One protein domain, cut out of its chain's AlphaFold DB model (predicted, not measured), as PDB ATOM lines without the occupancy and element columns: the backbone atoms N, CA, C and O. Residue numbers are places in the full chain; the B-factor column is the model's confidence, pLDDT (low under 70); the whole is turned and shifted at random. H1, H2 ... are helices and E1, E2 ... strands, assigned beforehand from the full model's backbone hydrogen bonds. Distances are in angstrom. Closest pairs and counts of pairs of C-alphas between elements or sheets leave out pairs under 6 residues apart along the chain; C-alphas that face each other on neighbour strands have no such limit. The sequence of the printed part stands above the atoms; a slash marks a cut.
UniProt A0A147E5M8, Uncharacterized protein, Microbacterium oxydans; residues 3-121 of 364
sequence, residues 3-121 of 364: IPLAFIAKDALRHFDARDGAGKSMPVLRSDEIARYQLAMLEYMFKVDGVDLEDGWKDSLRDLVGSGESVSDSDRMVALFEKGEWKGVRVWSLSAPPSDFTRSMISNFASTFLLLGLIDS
ATOM      1  N   ILE A   3      33.314   9.065   0.757       83.94
ATOM      2  CA  ILE A   3      32.242   9.772   1.457       83.94
ATOM      3  C   ILE A   3      32.292   9.510   2.968       83.94
ATOM      4  O   ILE A   3      32.499   8.365   3.383       83.94
ATOM      5  N   PRO A   4      32.099  10.543   3.805       83.31
ATOM      6  CA  PRO A   4      31.902  10.348   5.231       83.31
ATOM      7  C   PRO A   4      30.522   9.754   5.489       83.31
ATOM      8  O   PRO A   4      29.516  10.260   4.996       83.31
ATOM      9  N   LEU A   5      30.490   8.663   6.247       78.44
ATOM     10  CA  LEU A   5      29.261   7.955   6.592       78.44
ATOM     11  C   LEU A   5      28.814   8.273   8.014       78.44
ATOM     12  O   LEU A   5      27.648   8.572   8.240       78.44
ATOM     13  N   ALA A   6      29.734   8.167   8.971       77.81
ATOM     14  CA  ALA A   6      29.411   8.203  10.390       77.81
ATOM     15  C   ALA A   6      30.649   8.488  11.241       77.81
ATOM     16  O   ALA A   6      31.768   8.201  10.817       77.81
ATOM     17  N   PHE A   7      30.438   8.953  12.469       79.19
ATOM     18  CA  PHE A   7      31.395   8.759  13.553       79.19
ATOM     19  C   PHE A   7      31.006   7.480  14.295       79.19
ATOM     20  O   PHE A   7      29.828   7.262  14.568       79.19
ATOM     21  N   ILE A   8      31.975   6.614  14.568       78.19
ATOM     22  CA  ILE A   8      31.760   5.340  15.262       78.19
ATOM     23  C   ILE A   8      32.792   5.230  16.370       78.19
ATOM     24  O   ILE A   8      33.952   5.548  16.131       78.19
ATOM     25  N   ALA A   9      32.419   4.789  17.567       75.50
ATOM     26  CA  ALA A   9      33.382   4.711  18.653       75.50
ATOM     27  C   ALA A   9      34.573   3.799  18.373       75.50
ATOM     28  O   ALA A   9      34.513   2.826  17.614       75.50
ATOM     29  N   LYS A  10      35.672   4.146  19.036       76.06
ATOM     30  CA  LYS A  10      36.917   3.388  19.061       76.06
ATOM     31  C   LYS A  10      36.774   2.186  19.988       76.06
ATOM     32  O   LYS A  10      37.282   2.174  21.105       76.06
ATOM     33  N   ASP A  11      36.050   1.186  19.505       68.25
ATOM     34  CA  ASP A  11      36.025  -0.167  20.052       68.25
ATOM     35  C   ASP A  11      36.051  -1.168  18.883       68.25
ATOM     36  O   ASP A  11      35.906  -0.815  17.709       68.25
ATOM     37  N   ALA A  12      36.274  -2.443  19.182       60.69
ATOM     38  CA  ALA A  12      36.298  -3.504  18.194       60.69
ATOM     39  C   ALA A  12      34.911  -3.680  17.553       60.69
ATOM     40  O   ALA A  12      34.066  -4.422  18.064       60.69
ATOM     41  N   LEU A  13      34.710  -3.063  16.388       67.44
ATOM     42  CA  LEU A  13      33.550  -3.320  15.539       67.44
ATOM     43  C   LEU A  13      33.567  -4.778  15.090       67.44
ATOM     44  O   LEU A  13      34.494  -5.243  14.424       67.44
ATOM     45  N   ARG A  14      32.528  -5.523  15.471       66.19
ATOM     46  CA  ARG A  14      32.338  -6.912  15.046       66.19
ATOM     47  C   ARG A  14      31.192  -6.983  14.057       66.19
ATOM     48  O   ARG A  14      30.183  -6.310  14.234       66.19
ATOM     49  N   HIS A  15      31.352  -7.833  13.044       75.69
ATOM     50  CA  HIS A  15      30.336  -8.051  12.011       75.69
ATOM     51  C   HIS A  15      29.870  -6.748  11.341       75.69
ATOM     52  O   HIS A  15      28.691  -6.591  11.046       75.69
ATOM     53  N   PHE A  16      30.801  -5.810  11.130       81.38
ATOM     54  CA  PHE A  16      30.520  -4.606  10.362       81.38
ATOM     55  C   PHE A  16      30.218  -4.992   8.908       81.38
ATOM     56  O   PHE A  16      31.032  -5.648   8.258       81.38
ATOM     57  N   ASP A  17      29.058  -4.578   8.413       83.94
ATOM     58  CA  ASP A  17      28.668  -4.689   7.009       83.94
ATOM     59  C   ASP A  17      28.140  -3.332   6.548       83.94
ATOM     60  O   ASP A  17      27.419  -2.658   7.287       83.94
ATOM     61  N   ALA A  18      28.499  -2.933   5.331       86.19
ATOM     62  CA  ALA A  18      28.036  -1.715   4.685       86.19
ATOM     63  C   ALA A  18      27.638  -2.037   3.247       86.19
ATOM     64  O   ALA A  18      28.368  -2.719   2.528       86.19
ATOM     65  N   ARG A  19      26.477  -1.543   2.820       85.88
ATOM     66  CA  ARG A  19      25.900  -1.809   1.503       85.88
ATOM     67  C   ARG A  19      25.367  -0.542   0.858       85.88
ATOM     68  O   ARG A  19      24.841   0.338   1.542       85.88
ATOM     69  N   ASP A  20      25.497  -0.480  -0.459       85.81
ATOM     70  CA  ASP A  20      24.948   0.591  -1.289       85.81
ATOM     71  C   ASP A  20      23.443   0.405  -1.578       85.81
ATOM     72  O   ASP A  20      22.800  -0.541  -1.105       85.81
ATOM     73  N   GLY A  21      22.872   1.310  -2.383       80.31
ATOM     74  CA  GLY A  21      21.457   1.279  -2.757       80.31
ATOM     75  C   GLY A  21      21.055   0.065  -3.601       80.31
ATOM     76  O   GLY A  21      19.876  -0.287  -3.628       80.31
ATOM     77  N   ALA A  22      22.017  -0.603  -4.246       82.75
ATOM     78  CA  ALA A  22      21.815  -1.843  -4.994       82.75
ATOM     79  C   ALA A  22      21.989  -3.098  -4.113       82.75
ATOM     80  O   ALA A  22      21.797  -4.219  -4.583       82.75
ATOM     81  N   GLY A  23      22.338  -2.927  -2.832       81.81
ATOM     82  CA  GLY A  23      22.593  -4.015  -1.892       81.81
ATOM     83  C   GLY A  23      23.971  -4.661  -2.045       81.81
ATOM     84  O   GLY A  23      24.218  -5.697  -1.422       81.81
ATOM     85  N   LYS A  24      24.871  -4.075  -2.843       86.06
ATOM     86  CA  LYS A  24      26.250  -4.542  -3.001       86.06
ATOM     87  C   LYS A  24      27.078  -4.088  -1.802       86.06
ATOM     88  O   LYS A  24      26.906  -2.976  -1.307       86.06
ATOM     89  N   SER A  25      27.978  -4.955  -1.337       86.56
ATOM     90  CA  SER A  25      28.907  -4.608  -0.259       86.56
ATOM     91  C   SER A  25      29.804  -3.446  -0.686       86.56
ATOM     92  O   SER A  25      30.365  -3.445  -1.785       86.56
ATOM     93  N   MET A  26      29.910  -2.454   0.191       87.69
ATOM     94  CA  MET A  26      30.674  -1.237  -0.015       87.69
ATOM     95  C   MET A  26      31.986  -1.328   0.772       87.69
ATOM     96  O   MET A  26      31.949  -1.541   1.987       87.69
ATOM     97  N   PRO A  27      33.146  -1.135   0.124       88.12
ATOM     98  CA  PRO A  27      34.403  -1.096   0.844       88.12
ATOM     99  C   PRO A  27      34.467   0.155   1.724       88.12
ATOM    100  O   PRO A  27      34.094   1.256   1.310       88.12
ATOM    101  N   VAL A  28      34.964  -0.030   2.943       87.69
ATOM    102  CA  VAL A  28      35.229   1.042   3.903       87.69
ATOM    103  C   VAL A  28      36.724   1.139   4.157       87.69
ATOM    104  O   VAL A  28      37.432   0.130   4.110       87.69
ATOM    105  N   LEU A  29      37.203   2.355   4.397       88.06
ATOM    106  CA  LEU A  29      38.606   2.574   4.722       88.06
ATOM    107  C   LEU A  29      38.952   1.968   6.083       88.06
ATOM    108  O   LEU A  29      38.136   1.947   7.007       88.06
ATOM    109  N   ARG A  30      40.185   1.483   6.198       84.88
ATOM    110  CA  ARG A  30      40.735   0.954   7.448       84.88
ATOM    111  C   ARG A  30      41.156   2.088   8.379       84.88
ATOM    112  O   ARG A  30      41.325   3.229   7.957       84.88
ATOM    113  N   SER A  31      41.347   1.779   9.660       80.94
ATOM    114  CA  SER A  31      41.710   2.776  10.677       80.94
ATOM    115  C   SER A  31      43.016   3.517  10.362       80.94
ATOM    116  O   SER A  31      43.106   4.720  10.592       80.94
ATOM    117  N   ASP A  32      44.006   2.842   9.774       83.50
ATOM    118  CA  ASP A  32      45.278   3.441   9.350       83.50
ATOM    119  C   ASP A  32      45.125   4.398   8.157       83.50
ATOM    120  O   ASP A  32      45.845   5.394   8.049       83.50
ATOM    121  N   GLU A  33      44.168   4.117   7.274       88.31
ATOM    122  CA  GLU A  33      43.803   4.970   6.145       88.31
ATOM    123  C   GLU A  33      42.998   6.183   6.632       88.31
ATOM    124  O   GLU A  33      43.335   7.317   6.287       88.31
ATOM    125  N   ILE A  34      42.002   5.966   7.500       88.31
ATOM    126  CA  ILE A  34      41.156   7.006   8.111       88.31
ATOM    127  C   ILE A  34      41.996   8.008   8.912       88.31
ATOM    128  O   ILE A  34      41.794   9.216   8.775       88.31
ATOM    129  N   ALA A  35      42.976   7.534   9.686       88.00
ATOM    130  CA  ALA A  35      43.841   8.385  10.503       88.00
ATOM    131  C   ALA A  35      44.561   9.466   9.678       88.00
ATOM    132  O   ALA A  35      44.754  10.584  10.153       88.00
ATOM    133  N   ARG A  36      44.922   9.171   8.419       89.88
ATOM    134  CA  ARG A  36      45.553  10.155   7.521       89.88
ATOM    135  C   ARG A  36      44.596  11.288   7.165       89.88
ATOM    136  O   ARG A  36      45.010  12.444   7.154       89.88
ATOM    137  N   TYR A  37      43.331  10.964   6.902       90.38
ATOM    138  CA  TYR A  37      42.302  11.955   6.590       90.38
ATOM    139  C   TYR A  37      41.939  12.791   7.818       90.38
ATOM    140  O   TYR A  37      41.891  14.013   7.718       90.38
ATOM    141  N   GLN A  38      41.757  12.161   8.981       90.81
ATOM    142  CA  GLN A  38      41.477  12.876  10.231       90.81
ATOM    143  C   GLN A  38      42.626  13.820  10.613       90.81
ATOM    144  O   GLN A  38      42.378  14.962  10.987       90.81
ATOM    145  N   LEU A  39      43.882  13.388  10.446       92.56
ATOM    146  CA  LEU A  39      45.051  14.238  10.683       92.56
ATOM    147  C   LEU A  39      45.087  15.442   9.732       92.56
ATOM    148  O   LEU A  39      45.307  16.561  10.183       92.56
ATOM    149  N   ALA A  40      44.830  15.226   8.438       91.75
ATOM    150  CA  ALA A  40      44.774  16.307   7.455       91.75
ATOM    151  C   ALA A  40      43.632  17.299   7.741       91.75
ATOM    152  O   ALA A  40      43.796  18.504   7.553       91.75
ATOM    153  N   MET A  41      42.484  16.811   8.229       91.25
ATOM    154  CA  MET A  41      41.384  17.667   8.683       91.25
ATOM    155  C   MET A  41      41.807  18.523   9.877       91.25
ATOM    156  O   MET A  41      41.598  19.731   9.845       91.25
ATOM    157  N   LEU A  42      42.438  17.929  10.895       92.94
ATOM    158  CA  LEU A  42      42.932  18.676  12.055       92.94
ATOM    159  C   LEU A  42      43.981  19.718  11.651       92.94
ATOM    160  O   LEU A  42      43.875  20.863  12.069       92.94
ATOM    161  N   GLU A  43      44.940  19.363  10.791       93.19
ATOM    162  CA  GLU A  43      45.950  20.295  10.260       93.19
ATOM    163  C   GLU A  43      45.304  21.508   9.580       93.19
ATOM    164  O   GLU A  43      45.684  22.653   9.831       93.19
ATOM    165  N   TYR A  44      44.282  21.266   8.756       93.69
ATOM    166  CA  TYR A  44      43.516  22.335   8.125       93.69
ATOM    167  C   TYR A  44      42.788  23.206   9.158       93.69
ATOM    168  O   TYR A  44      42.818  24.428   9.049       93.69
ATOM    169  N   MET A  45      42.168  22.598  10.171       93.50
ATOM    170  CA  MET A  45      41.454  23.323  11.224       93.50
ATOM    171  C   MET A  45      42.387  24.200  12.063       93.50
ATOM    172  O   MET A  45      42.091  25.374  12.259       93.50
ATOM    173  N   PHE A  46      43.551  23.688  12.470       93.44
ATOM    174  CA  PHE A  46      44.563  24.487  13.167       93.44
ATOM    175  C   PHE A  46      45.045  25.665  12.322       93.44
ATOM    176  O   PHE A  46      45.173  26.776  12.831       93.44
ATOM    177  N   LYS A  47      45.243  25.454  11.015       92.31
ATOM    178  CA  LYS A  47      45.612  26.529  10.089       92.31
ATOM    179  C   LYS A  47      44.529  27.605   9.983       92.31
ATOM    180  O   LYS A  47      44.862  28.785   9.926       92.31
ATOM    181  N   VAL A  48      43.255  27.213   9.931       93.06
ATOM    182  CA  VAL A  48      42.116  28.151   9.907       93.06
ATOM    183  C   VAL A  48      42.023  28.934  11.217       93.06
ATOM    184  O   VAL A  48      41.770  30.135  11.181       93.06
ATOM    185  N   ASP A  49      42.293  28.278  12.342       92.06
ATOM    186  CA  ASP A  49      42.309  28.902  13.668       92.06
ATOM    187  C   ASP A  49      43.560  29.768  13.920       92.06
ATOM    188  O   ASP A  49      43.622  30.470  14.926       92.06
ATOM    189  N   GLY A  50      44.560  29.736  13.029       90.69
ATOM    190  CA  GLY A  50      45.825  30.458  13.205       90.69
ATOM    191  C   GLY A  50      46.693  29.903  14.338       90.69
ATOM    192  O   GLY A  50      47.452  30.650  14.948       90.69
ATOM    193  N   VAL A  51      46.555  28.611  14.647       92.06
ATOM    194  CA  VAL A  51      47.323  27.931  15.694       92.06
ATOM    195  C   VAL A  51      48.651  27.445  15.127       92.06
ATOM    196  O   VAL A  51      48.680  26.624  14.207       92.06
ATOM    197  N   ASP A  52      49.746  27.902  15.727       89.69
ATOM    198  CA  ASP A  52      51.081  27.402  15.422       89.69
ATOM    199  C   ASP A  52      51.293  26.021  16.061       89.69
ATOM    200  O   ASP A  52      51.139  25.833  17.275       89.69
ATOM    201  N   LEU A  53      51.629  25.046  15.215       90.94
ATOM    202  CA  LEU A  53      51.875  23.662  15.609       90.94
ATOM    203  C   LEU A  53      53.367  23.422  15.849       90.94
ATOM    204  O   LEU A  53      54.208  23.837  15.055       90.94
ATOM    205  N   GLU A  54      53.671  22.706  16.926       92.00
ATOM    206  CA  GLU A  54      55.031  22.489  17.436       92.00
ATOM    207  C   GLU A  54      55.673  21.209  16.885       92.00
ATOM    208  O   GLU A  54      54.992  20.290  16.418       92.00
ATOM    209  N   ASP A  55      56.999  21.108  16.969       85.19
ATOM    210  CA  ASP A  55      57.726  19.925  16.504       85.19
ATOM    211  C   ASP A  55      57.228  18.646  17.210       85.19
ATOM    212  O   ASP A  55      57.225  18.530  18.434       85.19
ATOM    213  N   GLY A  56      56.787  17.660  16.420       83.12
ATOM    214  CA  GLY A  56      56.220  16.400  16.922       83.12
ATOM    215  C   GLY A  56      54.688  16.346  16.980       83.12
ATOM    216  O   GLY A  56      54.131  15.283  17.269       83.12
ATOM    217  N   TRP A  57      53.979  17.426  16.620       91.00
ATOM    218  CA  TRP A  57      52.509  17.450  16.594       91.00
ATOM    219  C   TRP A  57      51.899  16.329  15.736       91.00
ATOM    220  O   TRP A  57      50.879  15.748  16.108       91.00
ATOM    221  N   LYS A  58      52.530  15.991  14.598       90.88
ATOM    222  CA  LYS A  58      52.018  14.987  13.648       90.88
ATOM    223  C   LYS A  58      51.934  13.602  14.263       90.88
ATOM    224  O   LYS A  58      50.929  12.923  14.070       90.88
ATOM    225  N   ASP A  59      52.967  13.188  14.988       89.75
ATOM    226  CA  ASP A  59      53.001  11.864  15.606       89.75
ATOM    227  C   ASP A  59      52.057  11.804  16.810       89.75
ATOM    228  O   ASP A  59      51.316  10.833  16.952       89.75
ATOM    229  N   SER A  60      51.984  12.885  17.595       90.00
ATOM    230  CA  SER A  60      51.035  13.029  18.704       90.00
ATOM    231  C   SER A  60      49.577  12.947  18.251       90.00
ATOM    232  O   SER A  60      48.798  12.161  18.791       90.00
ATOM    233  N   LEU A  61      49.194  13.711  17.224       89.75
ATOM    234  CA  LEU A  61      47.824  13.687  16.715       89.75
ATOM    235  C   LEU A  61      47.519  12.407  15.938       89.75
ATOM    236  O   LEU A  61      46.395  11.923  16.012       89.75
ATOM    237  N   ARG A  62      48.493  11.819  15.229       89.75
ATOM    238  CA  ARG A  62      48.315  10.511  14.582       89.75
ATOM    239  C   ARG A  62      48.034   9.421  15.609       89.75
ATOM    240  O   ARG A  62      47.158   8.597  15.369       89.75
ATOM    241  N   ASP A  63      48.759   9.414  16.722       87.69
ATOM    242  CA  ASP A  63      48.510   8.503  17.841       87.69
ATOM    243  C   ASP A  63      47.111   8.732  18.434       87.69
ATOM    244  O   ASP A  63      46.373   7.768  18.618       87.69
ATOM    245  N   LEU A  64      46.701   9.992  18.622       88.31
ATOM    246  CA  LEU A  64      45.360  10.339  19.101       88.31
ATOM    247  C   LEU A  64      44.254   9.845  18.165       88.31
ATOM    248  O   LEU A  64      43.299   9.240  18.638       88.31
ATOM    249  N   VAL A  65      44.342  10.098  16.854       87.81
ATOM    250  CA  VAL A  65      43.265   9.743  15.911       87.81
ATOM    251  C   VAL A  65      43.314   8.272  15.498       87.81
ATOM    252  O   VAL A  65      42.266   7.663  15.316       87.81
ATOM    253  N   GLY A  66      44.502   7.668  15.430       82.12
ATOM    254  CA  GLY A  66      44.715   6.281  15.009       82.12
ATOM    255  C   GLY A  66      44.626   5.238  16.126       82.12
ATOM    256  O   GLY A  66      44.597   4.044  15.819       82.12
ATOM    257  N   SER A  67      44.580   5.642  17.402       79.00
ATOM    258  CA  SER A  67      44.396   4.706  18.516       79.00
ATOM    259  C   SER A  67      43.089   3.922  18.366       79.00
ATOM    260  O   SER A  67      42.037   4.493  18.093       79.00
ATOM    261  N   GLY A  68      43.143   2.606  18.594       72.44
ATOM    262  CA  GLY A  68      41.950   1.754  18.703       72.44
ATOM    263  C   GLY A  68      41.215   1.875  20.040       72.44
ATOM    264  O   GLY A  68      40.213   1.200  20.234       72.44
ATOM    265  N   GLU A  69      41.727   2.699  20.954       76.06
ATOM    266  CA  GLU A  69      41.182   2.947  22.286       76.06
ATOM    267  C   GLU A  69      40.640   4.379  22.350       76.06
ATOM    268  O   GLU A  69      41.323   5.317  21.915       76.06
ATOM    269  N   SER A  70      39.424   4.533  22.881       76.62
ATOM    270  CA  SER A  70      38.833   5.835  23.203       76.62
ATOM    271  C   SER A  70      39.594   6.495  24.351       76.62
ATOM    272  O   SER A  70      39.852   5.865  25.375       76.62
ATOM    273  N   VAL A  71      39.949   7.771  24.192       79.75
ATOM    274  CA  VAL A  71      40.757   8.509  25.178       79.75
ATOM    275  C   VAL A  71      40.066   9.784  25.685       79.75
ATOM    276  O   VAL A  71      40.717  10.588  26.354       79.75
ATOM    277  N   SER A  72      38.772   9.973  25.382       66.81
ATOM    278  CA  SER A  72      38.032  11.236  25.584       66.81
ATOM    279  C   SER A  72      38.063  11.781  27.010       66.81
ATOM    280  O   SER A  72      38.196  12.991  27.173       66.81
ATOM    281  N   ASP A  73      38.041  10.903  28.016       62.59
ATOM    282  CA  ASP A  73      37.959  11.277  29.438       62.59
ATOM    283  C   ASP A  73      39.271  11.033  30.198       62.59
ATOM    284  O   ASP A  73      39.295  10.835  31.411       62.59
ATOM    285  N   SER A  74      40.393  10.994  29.482       75.62
ATOM    286  CA  SER A  74      41.697  10.758  30.098       75.62
ATOM    287  C   SER A  74      42.371  12.047  30.560       75.62
ATOM    288  O   SER A  74      42.248  13.098  29.928       75.62
ATOM    289  N   ASP A  75      43.243  11.926  31.564       82.62
ATOM    290  CA  ASP A  75      44.198  12.977  31.950       82.62
ATOM    291  C   ASP A  75      45.014  13.501  30.751       82.62
ATOM    292  O   ASP A  75      45.506  14.629  30.761       82.62
ATOM    293  N   ARG A  76      45.140  12.698  29.682       84.94
ATOM    294  CA  ARG A  76      45.823  13.079  28.440       84.94
ATOM    295  C   ARG A  76      45.033  14.106  27.634       84.94
ATOM    296  O   ARG A  76      45.646  14.998  27.063       84.94
ATOM    297  N   MET A  77      43.704  14.009  27.595       88.56
ATOM    298  CA  MET A  77      42.856  14.999  26.918       88.56
ATOM    299  C   MET A  77      42.831  16.326  27.674       88.56
ATOM    300  O   MET A  77      42.916  17.386  27.055       88.56
ATOM    301  N   VAL A  78      42.805  16.267  29.009       86.94
ATOM    302  CA  VAL A  78      42.939  17.458  29.860       86.94
ATOM    303  C   VAL A  78      44.294  18.127  29.619       86.94
ATOM    304  O   VAL A  78      44.346  19.316  29.312       86.94
ATOM    305  N   ALA A  79      45.393  17.363  29.651       88.31
ATOM    306  CA  ALA A  79      46.727  17.884  29.346       88.31
ATOM    307  C   ALA A  79      46.817  18.492  27.936       88.31
ATOM    308  O   ALA A  79      47.437  19.542  27.756       88.31
ATOM    309  N   LEU A  80      46.152  17.893  26.949       91.19
ATOM    310  CA  LEU A  80      46.132  18.416  25.591       91.19
ATOM    311  C   LEU A  80      45.423  19.774  25.524       91.19
ATOM    312  O   LEU A  80      45.976  20.720  24.973       91.19
ATOM    313  N   PHE A  81      44.244  19.921  26.128       90.38
ATOM    314  CA  PHE A  81      43.475  21.169  26.049       90.38
ATOM    315  C   PHE A  81      43.954  22.288  26.977       90.38
ATOM    316  O   PHE A  81      43.808  23.463  26.621       90.38
ATOM    317  N   GLU A  82      44.507  21.947  28.141       89.25
ATOM    318  CA  GLU A  82      44.987  22.922  29.126       89.25
ATOM    319  C   GLU A  82      46.458  23.286  28.937       89.25
ATOM    320  O   GLU A  82      46.835  24.433  29.163       89.25
ATOM    321  N   LYS A  83      47.300  22.323  28.536       90.00
ATOM    322  CA  LYS A  83      48.763  22.494  28.441       90.00
ATOM    323  C   LYS A  83      49.293  22.435  27.008       90.00
ATOM    324  O   LYS A  83      50.477  22.709  26.798       90.00
ATOM    325  N   GLY A  84      48.439  22.097  26.040       89.94
ATOM    326  CA  GLY A  84      48.851  21.877  24.656       89.94
ATOM    327  C   GLY A  84      49.725  20.635  24.501       89.94
ATOM    328  O   GLY A  84      50.529  20.590  23.581       89.94
ATOM    329  N   GLU A  85      49.644  19.661  25.414       91.69
ATOM    330  CA  GLU A  85      50.576  18.527  25.480       91.69
ATOM    331  C   GLU A  85      49.878  17.173  25.312       91.69
ATOM    332  O   GLU A  85      48.899  16.871  25.988       91.69
ATOM    333  N   TRP A  86      50.445  16.304  24.474       90.12
ATOM    334  CA  TRP A  86      50.031  14.909  24.329       90.12
ATOM    335  C   TRP A  86      51.188  13.981  24.696       90.12
ATOM    336  O   TRP A  86      52.258  14.049  24.097       90.12
ATOM    337  N   LYS A  87      50.997  13.121  25.706       87.94
ATOM    338  CA  LYS A  87      52.044  12.213  26.229       87.94
ATOM    339  C   LYS A  87      53.382  12.928  26.536       87.94
ATOM    340  O   LYS A  87      54.449  12.348  26.367       87.94
ATOM    341  N   GLY A  88      53.319  14.181  26.996       85.75
ATOM    342  CA  GLY A  88      54.492  15.004  27.330       85.75
ATOM    343  C   GLY A  88      55.161  15.704  26.139       85.75
ATOM    344  O   GLY A  88      56.155  16.394  26.337       85.75
ATOM    345  N   VAL A  89      54.627  15.558  24.924       90.12
ATOM    346  CA  VAL A  89      55.066  16.294  23.729       90.12
ATOM    347  C   VAL A  89      54.135  17.479  23.513       90.12
ATOM    348  O   VAL A  89      52.915  17.307  23.487       90.12
ATOM    349  N   ARG A  90      54.691  18.680  23.343       90.31
ATOM    350  CA  ARG A  90      53.893  19.871  23.045       90.31
ATOM    351  C   ARG A  90      53.408  19.830  21.595       90.31
ATOM    352  O   ARG A  90      54.183  19.576  20.685       90.31
ATOM    353  N   VAL A  91      52.106  20.023  21.404       91.31
ATOM    354  CA  VAL A  91      51.404  19.972  20.114       91.31
ATOM    355  C   VAL A  91      51.152  21.385  19.585       91.31
ATOM    356  O   VAL A  91      51.299  21.614  18.389       91.31
ATOM    357  N   TRP A  92      50.809  22.329  20.466       91.38
ATOM    358  CA  TRP A  92      50.608  23.742  20.127       91.38
ATOM    359  C   TRP A  92      50.997  24.671  21.281       91.38
ATOM    360  O   TRP A  92      51.052  24.263  22.447       91.38
ATOM    361  N   SER A  93      51.226  25.943  20.952       85.81
ATOM    362  CA  SER A  93      51.502  26.988  21.940       85.81
ATOM    363  C   SER A  93      50.246  27.415  22.710       85.81
ATOM    364  O   SER A  93      49.173  27.616  22.143       85.81
ATOM    365  N   LEU A  94      50.394  27.654  24.016       82.06
ATOM    366  CA  LEU A  94      49.320  28.170  24.877       82.06
ATOM    367  C   LEU A  94      48.928  29.621  24.574       82.06
ATOM    368  O   LEU A  94      47.866  30.064  25.004       82.06
ATOM    369  N   SER A  95      49.764  30.358  23.843       82.00
ATOM    370  CA  SER A  95      49.467  31.738  23.449       82.00
ATOM    371  C   SER A  95      48.368  31.839  22.388       82.00
ATOM    372  O   SER A  95      47.751  32.893  22.267       82.00
ATOM    373  N   ALA A  96      48.124  30.763  21.634       83.25
ATOM    374  CA  ALA A  96      47.122  30.693  20.574       83.25
ATOM    375  C   ALA A  96      46.403  29.332  20.634       83.25
ATOM    376  O   ALA A  96      46.699  28.437  19.843       83.25
ATOM    377  N   PRO A  97      45.506  29.123  21.615       86.75
ATOM    378  CA  PRO A  97      44.779  27.868  21.726       86.75
ATOM    379  C   PRO A  97      43.817  27.668  20.542       86.75
ATOM    380  O   PRO A  97      43.253  28.645  20.047       86.75
ATOM    381  N   PRO A  98      43.548  26.411  20.138       91.94
ATOM    382  CA  PRO A  98      42.531  26.115  19.132       91.94
ATOM    383  C   PRO A  98      41.147  26.569  19.583       91.94
ATOM    384  O   PRO A  98      40.846  26.562  20.786       91.94
ATOM    385  N   SER A  99      40.304  26.898  18.602       93.06
ATOM    386  CA  SER A  99      38.909  27.267  18.828       93.06
ATOM    387  C   SER A  99      38.129  26.135  19.496       93.06
ATOM    388  O   SER A  99      38.501  24.958  19.415       93.06
ATOM    389  N   ASP A 100      36.997  26.469  20.116       89.31
ATOM    390  CA  ASP A 100      36.107  25.472  20.721       89.31
ATOM    391  C   ASP A 100      35.644  24.424  19.703       89.31
ATOM    392  O   ASP A 100      35.561  23.243  20.028       89.31
ATOM    393  N   PHE A 101      35.435  24.822  18.445       89.31
ATOM    394  CA  PHE A 101      35.070  23.900  17.372       89.31
ATOM    395  C   PHE A 101      36.180  22.879  17.085       89.31
ATOM    396  O   PHE A 101      35.917  21.675  17.014       89.31
ATOM    397  N   THR A 102      37.432  23.331  16.981       91.94
ATOM    398  CA  THR A 102      38.594  22.449  16.805       91.94
ATOM    399  C   THR A 102      38.799  21.546  18.015       91.94
ATOM    400  O   THR A 102      39.012  20.346  17.850       91.94
ATOM    401  N   ARG A 103      38.631  22.070  19.232       90.44
ATOM    402  CA  ARG A 103      38.662  21.272  20.468       90.44
ATOM    403  C   ARG A 103      37.583  20.187  20.471       90.44
ATOM    404  O   ARG A 103      37.892  19.031  20.756       90.44
ATOM    405  N   SER A 104      36.347  20.511  20.088       85.94
ATOM    406  CA  SER A 104      35.265  19.527  19.960       85.94
ATOM    407  C   SER A 104      35.575  18.457  18.912       85.94
ATOM    408  O   SER A 104      35.343  17.277  19.165       85.94
ATOM    409  N   MET A 105      36.150  18.822  17.763       88.81
ATOM    410  CA  MET A 105      36.547  17.846  16.740       88.81
ATOM    411  C   MET A 105      37.684  16.931  17.202       88.81
ATOM    412  O   MET A 105      37.633  15.728  16.946       88.81
ATOM    413  N   ILE A 106      38.674  17.460  17.928       90.62
ATOM    414  CA  ILE A 106      39.733  16.650  18.548       90.62
ATOM    415  C   ILE A 106      39.125  15.675  19.560       90.62
ATOM    416  O   ILE A 106      39.458  14.495  19.534       90.62
ATOM    417  N   SER A 107      38.211  16.144  20.414       87.75
ATOM    418  CA  SER A 107      37.509  15.292  21.383       87.75
ATOM    419  C   SER A 107      36.722  14.176  20.687       87.75
ATOM    420  O   SER A 107      36.868  13.009  21.051       87.75
ATOM    421  N   ASN A 108      35.997  14.498  19.612       85.38
ATOM    422  CA  ASN A 108      35.284  13.507  18.808       85.38
ATOM    423  C   ASN A 108      36.240  12.479  18.195       85.38
ATOM    424  O   ASN A 108      35.993  11.283  18.297       85.38
ATOM    425  N   PHE A 109      37.356  12.896  17.590       88.62
ATOM    426  CA  PHE A 109      38.337  11.954  17.034       88.62
ATOM    427  C   PHE A 109      39.112  11.171  18.105       88.62
ATOM    428  O   PHE A 109      39.668  10.113  17.807       88.62
ATOM    429  N   ALA A 110      39.153  11.651  19.348       86.62
ATOM    430  CA  ALA A 110      39.734  10.919  20.468       86.62
ATOM    431  C   ALA A 110      38.833   9.766  20.944       86.62
ATOM    432  O   ALA A 110      39.359   8.771  21.441       86.62
ATOM    433  N   SER A 111      37.510   9.864  20.773       79.75
ATOM    434  CA  SER A 111      36.549   8.804  21.128       79.75
ATOM    435  C   SER A 111      36.035   7.987  19.945       79.75
ATOM    436  O   SER A 111      35.585   6.858  20.136       79.75
ATOM    437  N   THR A 112      36.120   8.511  18.721       82.00
ATOM    438  CA  THR A 112      35.492   7.917  17.532       82.00
ATOM    439  C   THR A 112      36.408   7.887  16.304       82.00
ATOM    440  O   THR A 112      37.284   8.730  16.106       82.00
ATOM    441  N   PHE A 113      36.186   6.903  15.438       83.50
ATOM    442  CA  PHE A 113      36.665   6.863  14.065       83.50
ATOM    443  C   PHE A 113      35.642   7.481  13.114       83.50
ATOM    444  O   PHE A 113      34.437   7.252  13.229       83.50
ATOM    445  N   LEU A 114      36.137   8.214  12.116       85.06
ATOM    446  CA  LEU A 114      35.333   8.633  10.976       85.06
ATOM    447  C   LEU A 114      35.202   7.461   9.997       85.06
ATOM    448  O   LEU A 114      36.162   7.102   9.319       85.06
ATOM    449  N   LEU A 115      34.014   6.873   9.897       84.31
ATOM    450  CA  LEU A 115      33.729   5.836   8.919       84.31
ATOM    451  C   LEU A 115      33.659   6.455   7.518       84.31
ATOM    452  O   LEU A 115      32.762   7.247   7.218       84.31
ATOM    453  N   LEU A 116      34.595   6.061   6.655       87.56
ATOM    454  CA  LEU A 116      34.690   6.521   5.273       87.56
ATOM    455  C   LEU A 116      34.370   5.372   4.312       87.56
ATOM    456  O   LEU A 116      35.068   4.359   4.293       87.56
ATOM    457  N   GLY A 117      33.317   5.542   3.513       87.69
ATOM    458  CA  GLY A 117      32.902   4.590   2.482       87.69
ATOM    459  C   GLY A 117      33.433   4.957   1.102       87.69
ATOM    460  O   GLY A 117      33.625   6.134   0.787       87.69
ATOM    461  N   LEU A 118      33.634   3.944   0.261       88.25
ATOM    462  CA  LEU A 118      34.007   4.106  -1.139       88.25
ATOM    463  C   LEU A 118      32.810   3.794  -2.043       88.25
ATOM    464  O   LEU A 118      32.406   2.642  -2.168       88.25
ATOM    465  N   ILE A 119      32.279   4.819  -2.711       85.62
ATOM    466  CA  ILE A 119      31.221   4.674  -3.720       85.62
ATOM    467  C   ILE A 119      31.812   4.822  -5.119       85.62
ATOM    468  O   ILE A 119      32.727   5.623  -5.336       85.62
ATOM    469  N   ASP A 120      31.274   4.066  -6.072       85.94
ATOM    470  CA  ASP A 120      31.596   4.216  -7.488       85.94
ATOM    471  C   ASP A 120      31.332   5.655  -7.967       85.94
ATOM    472  O   ASP A 120      30.288   6.247  -7.688       85.94
ATOM    473  N   SER A 121      32.287   6.243  -8.684       85.25
ATOM    474  CA  SER A 121      32.121   7.575  -9.270       85.25
ATOM    475  C   SER A 121      30.946   7.656 -10.239       85.25
ATOM    476  O   SER A 121      30.363   8.730 -10.367       85.25
TER     477      SER A 121
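Overview. This is residues 3 to 121 of the 364 residues of an uncharacterized protein of Microbacterium oxydans (UniProt A0A147E5M8). A small ribbon of two antiparallel strands, E1 and E3, joins a group of four helices at one end of E3, with E2 set off from the ribbon in a loop towards the other end of the domain. In the helical part H1 and H4 lie side by side, H2 packs slantwise on the part of H1 nearest the ribbon, and H3 lies near H4 without clearly touching it. The printed part has 119 residues, with four named helices and three named strands in the order E1, E2, H1, H2, H3, H4, E3; the sheet order is E1, E3, and the class is mixed, helices and strands. The whole is compact, with a radius of gyration of the C-alphas of 15.6 A, yet elongated in outline, spanning 52 by 28 by 22 A.

Along the chain. E1 runs from residue 3, C-alpha at (32.242, 9.772, 1.457), to residue 9 over 18.0 A. E3, residues 112 to 118, covers 19.1 A and ends with C-alpha 118 at (34.007, 4.106, -1.139). E2 is residues 14 to 19, 15.8 A long. H1, the longest helix, spans residues 31 to 49, 26.3 A, and begins with C-alpha 31 at (41.710, 2.776, 10.677). H2 is residues 57 to 66, H3 residues 75 to 83, and H4 residues 100 to 111, 16.7 A long.

Arrangement. E1 and E3 are antiparallel neighbours at 151 degrees, with N 5 and O 115 at 2.8 A and N 113 and O 8 at 2.7 A, within hydrogen-bond range. E2 pairs with no named strand and is only just apart from E3, 8.3 A at the closest. The closest C-alphas of H1 and E3 are those of Ile 34 and Leu 114, 6.7 A. With residues 38 to 46 alone H1 touches H4, Met 45 and Thr 102 having the closest C-alphas at 6.3 A; the tilt is shallow, 13 degrees, opposite ways. With residues 31 to 39 alone H1 touches H2, closest at the C-alphas of Ala 35 and Gly 66, 5.0 A, at a steep tilt of 48 degrees, opposite ways. H2 and H4 touch only at their ends, where the C-alphas of Val 65 and Phe 109 are closest at 5.5 A. H3 and H4 are close but not clearly touching, with the C-alphas of Phe 81 and Arg 103 closest at 7.4 A. Every O i to N i+4 pair is within hydrogen-bond range in H2, H3 and H4; in H1, 13 of 15 are.

Size, cuts and confidence. The two C-alphas farthest apart, those of Ala 22 and Ser 95, are 52.0 A from each other. The printed part has no cut. The links E2 to H1 and H3 to H4 are long; in the latter, residues 85 to 86 pair with residues 89 to 90, antiparallel. Mean pLDDT of the printed part is 85.6, and residues 11 to 14 and 72 to 73 are under 70.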